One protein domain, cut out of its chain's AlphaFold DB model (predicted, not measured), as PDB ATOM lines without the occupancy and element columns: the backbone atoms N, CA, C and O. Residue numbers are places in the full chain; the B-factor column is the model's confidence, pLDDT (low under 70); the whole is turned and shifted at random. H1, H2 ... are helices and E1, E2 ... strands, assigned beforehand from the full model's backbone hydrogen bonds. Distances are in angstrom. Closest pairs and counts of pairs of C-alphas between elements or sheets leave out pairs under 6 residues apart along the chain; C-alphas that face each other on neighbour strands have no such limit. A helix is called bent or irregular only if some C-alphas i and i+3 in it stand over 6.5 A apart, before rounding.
ATOM      1  N   TYR A  79     152.240 140.209 186.050       96.50
ATOM      2  CA  TYR A  79     152.949 139.771 184.843       96.50
ATOM      3  C   TYR A  79     153.559 140.968 184.094       96.50
ATOM      4  O   TYR A  79     154.674 140.896 183.581       96.50
ATOM      5  N   ALA A  80     152.861 142.106 184.095       97.56
ATOM      6  CA  ALA A  80     153.363 143.389 183.615       97.56
ATOM      7  C   ALA A  80     152.842 144.522 184.505       97.56
ATOM      8  O   ALA A  80     151.755 144.420 185.080       97.56
ATOM      9  N   CYS A  81     153.594 145.616 184.603       97.94
ATOM     10  CA  CYS A  81     153.261 146.766 185.437       97.94
ATOM     11  C   CYS A  81     153.685 148.080 184.771       97.94
ATOM     12  O   CYS A  81     154.519 148.092 183.868       97.94
ATOM     13  N   THR A  82     153.097 149.188 185.213       96.44
ATOM     14  CA  THR A  82     153.412 150.545 184.737       96.44
ATOM     15  C   THR A  82     154.243 151.344 185.737       96.44
ATOM     16  O   THR A  82     154.640 152.468 185.442       96.44
ATOM     17  N   GLY A  83     154.505 150.791 186.920       96.50
ATOM     18  CA  GLY A  83     155.154 151.502 188.010       96.50
ATOM     19  C   GLY A  83     155.469 150.604 189.208       96.50
ATOM     20  O   GLY A  83     155.286 149.388 189.142       96.50
ATOM     21  N   PRO A  84     155.956 151.199 190.309       95.88
ATOM     22  CA  PRO A  84     156.353 150.469 191.507       95.88
ATOM     23  C   PRO A  84     155.161 149.910 192.295       95.88
ATOM     24  O   PRO A  84     154.103 150.527 192.368       95.88
ATOM     25  N   GLY A  85     155.384 148.803 193.003       95.50
ATOM     26  CA  GLY A  85     154.431 148.259 193.972       95.50
ATOM     27  C   GLY A  85     153.277 147.468 193.354       95.50
ATOM     28  O   GLY A  85     153.177 147.307 192.141       95.50
ATOM     29  N   GLU A  86     152.412 146.958 194.226       95.50
ATOM     30  CA  GLU A  86     151.327 146.031 193.877       95.50
ATOM     31  C   GLU A  86     150.134 146.691 193.173       95.50
ATOM     32  O   GLU A  86     149.365 145.996 192.530       95.50
ATOM     33  N   THR A  87     149.979 148.017 193.262       96.69
ATOM     34  CA  THR A  87     148.836 148.771 192.706       96.69
ATOM     35  C   THR A  87     149.045 149.259 191.273       96.69
ATOM     36  O   THR A  87     148.180 149.934 190.718       96.69
ATOM     37  N   ASN A  88     150.194 148.946 190.673       97.69
ATOM     38  CA  ASN A  88     150.567 149.393 189.332       97.69
ATOM     39  C   ASN A  88     150.628 148.241 188.318       97.69
ATOM     40  O   ASN A  88     151.306 148.356 187.294       97.69
ATOM     41  N   CYS A  89     149.951 147.122 188.576       97.75
ATOM     42  CA  CYS A  89     149.868 146.032 187.616       97.75
ATOM     43  C   CYS A  89     148.995 146.430 186.411       97.75
ATOM     44  O   CYS A  89     147.923 147.017 186.550       97.75
ATOM     45  N   SER A  90     149.435 146.054 185.210       96.88
ATOM     46  CA  SER A  90     148.641 146.128 183.974       96.88
ATOM     47  C   SER A  90     148.114 144.759 183.549       96.88
ATOM     48  O   SER A  90     147.071 144.664 182.910       96.88
ATOM     49  N   THR A  91     148.816 143.690 183.925       95.69
ATOM     50  CA  THR A  91     148.388 142.299 183.745       95.69
ATOM     51  C   THR A  91     148.901 141.457 184.907       95.69
ATOM     52  O   THR A  91     149.933 141.774 185.503       95.69
ATOM     53  N   CYS A  92     148.191 140.379 185.226       92.06
ATOM     54  CA  CYS A  92     148.515 139.516 186.353       92.06
ATOM     55  C   CYS A  92     149.114 138.191 185.907       92.06
ATOM     56  O   CYS A  92     148.799 137.691 184.825       92.06
ATOM     57  N   VAL A  93     149.958 137.614 186.762       88.12
ATOM     58  CA  VAL A  93     150.412 136.235 186.571       88.12
ATOM     59  C   VAL A  93     149.224 135.271 186.673       88.12
ATOM     60  O   VAL A  93     148.181 135.588 187.255       88.12
ATOM     61  N   ASN A  94     149.371 134.072 186.112       80.81
ATOM     62  CA  ASN A  94     148.315 133.062 186.150       80.81
ATOM     63  C   ASN A  94     147.850 132.788 187.593       80.81
ATOM     64  O   ASN A  94     148.660 132.606 188.500       80.81
ATOM     65  N   GLY A  95     146.529 132.742 187.795       74.06
ATOM     66  CA  GLY A  95     145.908 132.551 189.112       74.06
ATOM     67  C   GLY A  95     145.516 133.842 189.840       74.06
ATOM     68  O   GLY A  95     144.889 133.765 190.895       74.06
ATOM     69  N   TYR A  96     145.810 135.011 189.269       82.56
ATOM     70  CA  TYR A  96     145.421 136.319 189.796       82.56
ATOM     71  C   TYR A  96     144.489 137.047 188.818       82.56
ATOM     72  O   TYR A  96     144.588 136.866 187.604       82.56
ATOM     73  N   ASN A  97     143.590 137.879 189.343       84.88
ATOM     74  CA  ASN A  97     142.777 138.804 188.553       84.88
ATOM     75  C   ASN A  97     143.202 140.240 188.840       84.88
ATOM     76  O   ASN A  97     143.567 140.574 189.965       84.88
ATOM     77  N   LEU A  98     143.118 141.084 187.814       90.38
ATOM     78  CA  LEU A  98     143.413 142.501 187.942       90.38
ATOM     79  C   LEU A  98     142.188 143.246 188.486       90.38
ATOM     80  O   LEU A  98     141.154 143.303 187.823       90.38
ATOM     81  N   GLU A  99     142.332 143.857 189.655       93.69
ATOM     82  CA  GLU A  99     141.326 144.689 190.309       93.69
ATOM     83  C   GLU A  99     141.942 146.045 190.666       93.69
ATOM     84  O   GLU A  99     142.807 146.141 191.528       93.69
ATOM     85  N   ALA A 100     141.516 147.109 189.974       93.75
ATOM     86  CA  ALA A 100     141.977 148.485 190.210       93.75
ATOM     87  C   ALA A 100     143.517 148.648 190.260       93.75
ATOM     88  O   ALA A 100     144.047 149.374 191.097       93.75
ATOM     89  N   GLY A 101     144.234 147.965 189.360       94.50
ATOM     90  CA  GLY A 101     145.702 147.997 189.298       94.50
ATOM     91  C   GLY A 101     146.398 147.011 190.242       94.50
ATOM     92  O   GLY A 101     147.613 146.874 190.168       94.50
ATOM     93  N   VAL A 102     145.648 146.290 191.079       96.12
ATOM     94  CA  VAL A 102     146.161 145.260 191.989       96.12
ATOM     95  C   VAL A 102     145.876 143.874 191.439       96.12
ATOM     96  O   VAL A 102     144.759 143.578 191.018       96.12
ATOM     97  N   CYS A 103     146.872 142.994 191.471       91.50
ATOM     98  CA  CYS A 103     146.658 141.581 191.193       91.50
ATOM     99  C   CYS A 103     146.219 140.870 192.469       91.50
ATOM    100  O   CYS A 103     147.027 140.538 193.335       91.50
ATOM    101  N   VAL A 104     144.918 140.616 192.578       88.75
ATOM    102  CA  VAL A 104     144.351 139.848 193.684       88.75
ATOM    103  C   VAL A 104     144.269 138.381 193.305       88.75
ATOM    104  O   VAL A 104     144.033 138.025 192.148       88.75
ATOM    105  N   VAL A 105     144.469 137.506 194.284       77.75
ATOM    106  CA  VAL A 105     144.337 136.068 194.058       77.75
ATOM    107  C   VAL A 105     142.927 135.784 193.552       77.75
ATOM    108  O   VAL A 105     141.938 136.160 194.187       77.75
ATOM    109  N   SER A 106     142.827 135.098 192.414       64.81
ATOM    110  CA  SER A 106     141.531 134.762 191.853       64.81
ATOM    111  C   SER A 106     140.773 133.850 192.814       64.81
ATOM    112  O   SER A 106     141.231 132.762 193.171       64.81
ATOM    113  N   THR A 107     139.587 134.291 193.225       57.50
ATOM    114  CA  THR A 107     138.585 133.415 193.843       57.50
ATOM    115  C   THR A 107     137.668 132.803 192.782       57.50
ATOM    116  O   THR A 107     137.045 131.778 193.019       57.50
ATOM    117  N   ILE A 108     137.624 133.362 191.573       49.41
ATOM    118  CA  ILE A 108     136.805 132.859 190.470       49.41
ATOM    119  C   ILE A 108     137.686 131.954 189.605       49.41
ATOM    120  O   ILE A 108     138.470 132.427 188.780       49.41
ATOM    121  N   CYS A 109     137.596 130.636 189.794       52.38
ATOM    122  CA  CYS A 109     138.260 129.713 188.877       52.38
ATOM    123  C   CYS A 109     137.592 129.864 187.497       52.38
ATOM    124  O   CYS A 109     136.386 129.647 187.381       52.38
ATOM    125  N   LYS A 110     138.344 130.248 186.455       48.31
ATOM    126  CA  LYS A 110     137.850 130.107 185.078       48.31
ATOM    127  C   LYS A 110     137.659 128.615 184.831       48.31
ATOM    128  O   LYS A 110     138.577 127.840 185.109       48.31
ATOM    129  N   ASP A 111     136.465 128.228 184.388       46.53
ATOM    130  CA  ASP A 111     136.165 126.832 184.085       46.53
ATOM    131  C   ASP A 111     137.239 126.277 183.148       46.53
ATOM    132  O   ASP A 111     137.620 126.902 182.155       46.53
ATOM    133  N   ALA A 112     137.772 125.117 183.516       49.22
ATOM    134  CA  ALA A 112     138.766 124.429 182.723       49.22
ATOM    135  C   ALA A 112     138.160 124.027 181.367       49.22
ATOM    136  O   ALA A 112     136.996 123.637 181.287       49.22
ATOM    137  N   ASN A 113     138.941 124.123 180.294       51.06
ATOM    138  CA  ASN A 113     138.523 123.768 178.937       51.06
ATOM    139  C   ASN A 113     138.134 122.274 178.854       51.06
ATOM    140  O   ASN A 113     138.568 121.488 179.693       51.06
ATOM    141  N   GLU A 114     137.377 121.875 177.824       51.28
ATOM    142  CA  GLU A 114     136.773 120.534 177.630       51.28
ATOM    143  C   GLU A 114     137.713 119.318 177.834       51.28
ATOM    144  O   GLU A 114     137.251 118.243 178.204       51.28
ATOM    145  N   GLU A 115     139.036 119.477 177.735       50.94
ATOM    146  CA  GLU A 115     140.011 118.409 178.032       50.94
ATOM    147  C   GLU A 115     140.172 118.068 179.529       50.94
ATOM    148  O   GLU A 115     140.568 116.954 179.864       50.94
ATOM    149  N   SER A 116     139.836 118.972 180.455       47.56
ATOM    150  CA  SER A 116     139.949 118.730 181.908       47.56
ATOM    151  C   SER A 116     138.771 117.928 182.499       47.56
ATOM    152  O   SER A 116     138.709 117.685 183.711       47.56
ATOM    153  N   TRP A 117     137.834 117.506 181.643       50.69
ATOM    154  CA  TRP A 117     136.547 116.887 181.984       50.69
ATOM    155  C   TRP A 117     136.549 115.364 181.851       50.69
ATOM    156  O   TRP A 117     135.484 114.750 181.811       50.69
ATOM    157  N   ALA A 118     137.729 114.741 181.807       51.50
ATOM    158  CA  ALA A 118     137.837 113.290 181.879       51.50
ATOM    159  C   ALA A 118     137.095 112.763 183.123       51.50
ATOM    160  O   ALA A 118     137.316 113.239 184.246       51.50
ATOM    161  N   GLU A 119     136.202 111.788 182.928       49.66
ATOM    162  CA  GLU A 119     135.501 111.132 184.030       49.66
ATOM    163  C   GLU A 119     136.522 110.535 185.009       49.66
ATOM    164  O   GLU A 119     137.387 109.750 184.631       49.66
ATOM    165  N   GLY A 120     136.445 110.944 186.279       52.62
ATOM    166  CA  GLY A 120     137.380 110.512 187.325       52.62
ATOM    167  C   GLY A 120     138.518 111.490 187.637       52.62
ATOM    168  O   GLY A 120     139.285 111.228 188.561       52.62
ATOM    169  N   SER A 121     138.618 112.637 186.951       58.38
ATOM    170  CA  SER A 121     139.575 113.680 187.343       58.38
ATOM    171  C   SER A 121     139.226 114.278 188.717       58.38
ATOM    172  O   SER A 121     138.052 114.378 189.101       58.38
ATOM    173  N   PHE A 122     140.249 114.713 189.466       59.03
ATOM    174  CA  PHE A 122     140.068 115.367 190.772       59.03
ATOM    175  C   PHE A 122     139.089 116.551 190.670       59.03
ATOM    176  O   PHE A 122     138.238 116.732 191.535       59.03
ATOM    177  N   CYS A 123     139.102 117.281 189.554       62.41
ATOM    178  CA  CYS A 123     138.197 118.401 189.303       62.41
ATOM    179  C   CYS A 123     136.724 118.014 189.200       62.41
ATOM    180  O   CYS A 123     135.871 118.719 189.742       62.41
ATOM    181  N   VAL A 124     136.407 116.878 188.576       63.88
ATOM    182  CA  VAL A 124     135.030 116.367 188.503       63.88
ATOM    183  C   VAL A 124     134.531 115.963 189.893       63.88
ATOM    184  O   VAL A 124     133.392 116.265 190.251       63.88
ATOM    185  N   LEU A 125     135.386 115.336 190.706       64.31
ATOM    186  CA  LEU A 125     135.084 114.956 192.093       64.31
ATOM    187  C   LEU A 125     134.810 116.174 192.979       64.31
ATOM    188  O   LEU A 125     133.833 116.203 193.731       64.31
ATOM    189  N   VAL A 126     135.651 117.197 192.863       67.88
ATOM    190  CA  VAL A 126     135.548 118.416 193.660       67.88
ATOM    191  C   VAL A 126     134.334 119.259 193.233       67.88
ATOM    192  O   VAL A 126     133.643 119.808 194.097       67.88
ATOM    193  N   LYS A 127     133.994 119.278 191.932       62.19
ATOM    194  CA  LYS A 127     132.760 119.890 191.405       62.19
ATOM    195  C   LYS A 127     131.499 119.141 191.847       62.19
ATOM    196  O   LYS A 127     130.587 119.782 192.357       62.19
ATOM    197  N   LYS A 128     131.452 117.804 191.730       70.12
ATOM    198  CA  LYS A 128     130.300 116.977 192.163       70.12
ATOM    199  C   LYS A 128     129.950 117.167 193.642       70.12
ATOM    200  O   LYS A 128     128.787 117.050 194.009       70.12
ATOM    201  N   ASN A 129     130.942 117.475 194.474       71.50
ATOM    202  CA  ASN A 129     130.759 117.693 195.909       71.50
ATOM    203  C   ASN A 129     130.600 119.176 196.300       71.50
ATOM    204  O   ASN A 129     130.636 119.494 197.488       71.50
ATOM    205  N   ASN A 130     130.453 120.094 195.334       69.69
ATOM    206  CA  ASN A 130     130.345 121.542 195.567       69.69
ATOM    207  C   ASN A 130     131.478 122.123 196.437       69.69
ATOM    208  O   ASN A 130     131.322 123.163 197.078       69.69
ATOM    209  N   LEU A 131     132.646 121.472 196.470       68.12
ATOM    210  CA  LEU A 131     133.737 121.866 197.363       68.12
ATOM    211  C   LEU A 131     134.306 123.231 196.957       68.12
ATOM    212  O   LEU A 131     134.616 124.035 197.830       68.12
ATOM    213  N   CYS A 132     134.324 123.556 195.661       62.75
ATOM    214  CA  CYS A 132     134.783 124.861 195.166       62.75
ATOM    215  C   CYS A 132     133.838 126.028 195.465       62.75
ATOM    216  O   CYS A 132     134.249 127.175 195.330       62.75
ATOM    217  N   GLN A 133     132.602 125.762 195.901       64.38
ATOM    218  CA  GLN A 133     131.701 126.814 196.387       64.38
ATOM    219  C   GLN A 133     132.081 127.280 197.800       64.38
ATOM    220  O   GLN A 133     131.635 128.331 198.258       64.38
ATOM    221  N   ARG A 134     132.914 126.511 198.518       69.81
ATOM    222  CA  ARG A 134     133.418 126.898 199.836       69.81
ATOM    223  C   ARG A 134     134.663 127.762 199.668       69.81
ATOM    224  O   ARG A 134     135.681 127.272 199.186       69.81
ATOM    225  N   LYS A 135     134.625 128.998 200.183       61.28
ATOM    226  CA  LYS A 135     135.761 129.947 200.158       61.28
ATOM    227  C   LYS A 135     137.097 129.326 200.590       61.28
ATOM    228  O   LYS A 135     138.127 129.617 199.998       61.28
ATOM    229  N   VAL A 136     137.077 128.441 201.592       68.00
ATOM    230  CA  VAL A 136     138.281 127.778 202.132       68.00
ATOM    231  C   VAL A 136     138.918 126.802 201.133       68.00
ATOM    232  O   VAL A 136     140.131 126.629 201.123       68.00
ATOM    233  N   LEU A 137     138.113 126.165 200.281       65.69
ATOM    234  CA  LEU A 137     138.562 125.129 199.344       65.69
ATOM    235  C   LEU A 137     138.716 125.649 197.911       65.69
ATOM    236  O   LEU A 137     139.338 124.992 197.082       65.69
ATOM    237  N   GLN A 138     138.206 126.849 197.634       62.69
ATOM    238  CA  GLN A 138     138.243 127.502 196.326       62.69
ATOM    239  C   GLN A 138     139.679 127.675 195.799       62.69
ATOM    240  O   GLN A 138     139.941 127.460 194.620       62.69
ATOM    241  N   GLN A 139     140.639 127.942 196.688       61.22
ATOM    242  CA  GLN A 139     142.067 128.024 196.351       61.22
ATOM    243  C   GLN A 139     142.675 126.670 195.952       61.22
ATOM    244  O   GLN A 139     143.411 126.574 194.968       61.22
ATOM    245  N   LEU A 140     142.345 125.605 196.692       64.56
ATOM    246  CA  LEU A 140     142.790 124.244 196.383       64.56
ATOM    247  C   LEU A 140     142.198 123.770 195.046       64.56
ATOM    248  O   LEU A 140     142.891 123.133 194.253       64.56
ATOM    249  N   CYS A 141     140.945 124.150 194.774       66.19
ATOM    250  CA  CYS A 141     140.273 123.917 193.501       66.19
ATOM    251  C   CYS A 141     140.976 124.592 192.323       66.19
ATOM    252  O   CYS A 141     141.292 123.919 191.348       66.19
ATOM    253  N   CYS A 142     141.237 125.903 192.386       61.28
ATOM    254  CA  CYS A 142     141.819 126.601 191.239       61.28
ATOM    255  C   CYS A 142     143.235 126.079 190.923       61.28
ATOM    256  O   CYS A 142     143.577 125.921 189.757       61.28
ATOM    257  N   ARG A 143     144.038 125.710 191.935       60.59
ATOM    258  CA  ARG A 143     145.367 125.104 191.704       60.59
ATOM    259  C   ARG A 143     145.311 123.728 191.051       60.59
ATOM    260  O   ARG A 143     146.193 123.408 190.273       60.59
ATOM    261  N   THR A 144     144.312 122.912 191.372       58.62
ATOM    262  CA  THR A 144     144.192 121.548 190.831       58.62
ATOM    263  C   THR A 144     143.418 121.493 189.512       58.62
ATOM    264  O   THR A 144     143.642 120.570 188.735       58.62
ATOM    265  N   CYS A 145     142.568 122.490 189.230       56.16
ATOM    266  CA  CYS A 145     141.724 122.553 188.031       56.16
ATOM    267  C   CYS A 145     142.159 123.542 186.955       56.16
ATOM    268  O   CYS A 145     141.774 123.362 185.803       56.16
ATOM    269  N   SER A 146     142.988 124.537 187.280       50.22
ATOM    270  CA  SER A 146     143.620 125.417 186.285       50.22
ATOM    271  C   SER A 146     145.029 124.969 185.876       50.22
ATOM    272  O   SER A 146     145.709 125.715 185.180       50.22
ATOM    273  N   LEU A 147     145.476 123.764 186.249       39.06
ATOM    274  CA  LEU A 147     146.712 123.191 185.707       39.06
ATOM    275  C   LEU A 147     146.466 122.667 184.282       39.06
ATOM    276  O   LEU A 147     146.186 121.490 184.070       39.06
TER     277      LEU A 147
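What this domain is: This is residues 79 to 147 of the 149 residues of the protein "PLAC domain-containing protein" of Oncorhynchus mykiss (UniProt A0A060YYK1). Two small lobes stand one after the other along the longest axis: one of two short strand hairpins, E1 with E2 and E3 with E4, and one of helices, in which H2 packs on H3 and the short H1 lies toward one end. Residues 106 to 113 join the lobes. The printed part has 69 residues with four named strands and then three named helices, in the order E1 E2 E3 E4 H1 H2 H3, in two antiparallel sheets of two strands each; the class is mixed, helices and strands. The whole is loose, with a radius of gyration of the C-alphas of 14.4 A, and flat, spanning 45 by 24 by 13 A.

Where its parts are: Look first at E3, residues 96 to 99, 9.3 A from first to last C-alpha, and E4, residues 102 to 105, 9.6 A. Before them find C-alpha 79 at (152.949, 139.771, 184.843), where E1, residues 79 to 81, begins; E2 is residues 89 to 92. Beyond E4 come H1, residues 114 to 117, and H2, residues 122 to 128, 10.0 A long. H3, residues 135 to 145, runs 15.4 A from C-alpha 135 at (135.761, 129.947, 200.158) to C-alpha 145 at (141.724, 122.553, 188.031). H3 is irregular, but only just: C-alphas 136 and 139 are 6.9 A apart.

How they stand to each other: Begin at the hairpin of E3 and E4, antiparallel at 140 degrees, where N 97 and O 104 are 2.8 A apart, within hydrogen-bond range. In the hairpin of E1 and E2, antiparallel at 174 degrees, find N 90 and O 80, also within range at 2.8 A. Between the hairpins, the closest C-alphas of E2 and E4 are those of Cys 92 and Cys 103, 5.6 A apart. Among the pairs that are apart are E4 and H3. H2 and H3 touch, their closest C-alphas being those of Cys 123 and Cys 145 at 5.6 A, with a steep tilt of 45 degrees, opposite ways. H1 and H2 only just touch, and only at the corner by their link, with 3 pairs of C-alphas within 8 A, the closest being Trp 117 and Val 124 at 6.7 A. H1 and H3 are close but not clearly touching, with the C-alphas of Ser 116 and Cys 145 at 7.4 A. Every O i to N i+4 pair is within hydrogen-bond range in H2, 5 of 7 are in H3, and H1 is too short for such a pair.

The domain as a whole: The two C-alphas farthest apart are those of Pro 84 and Glu 119, at 45.1 A. The printed part has no cut, and no link between named elements is long. Look at the B-factor column: the mean pLDDT of the printed part is 71.7, and residues 106 to 127 and 130 to 147 are under 70.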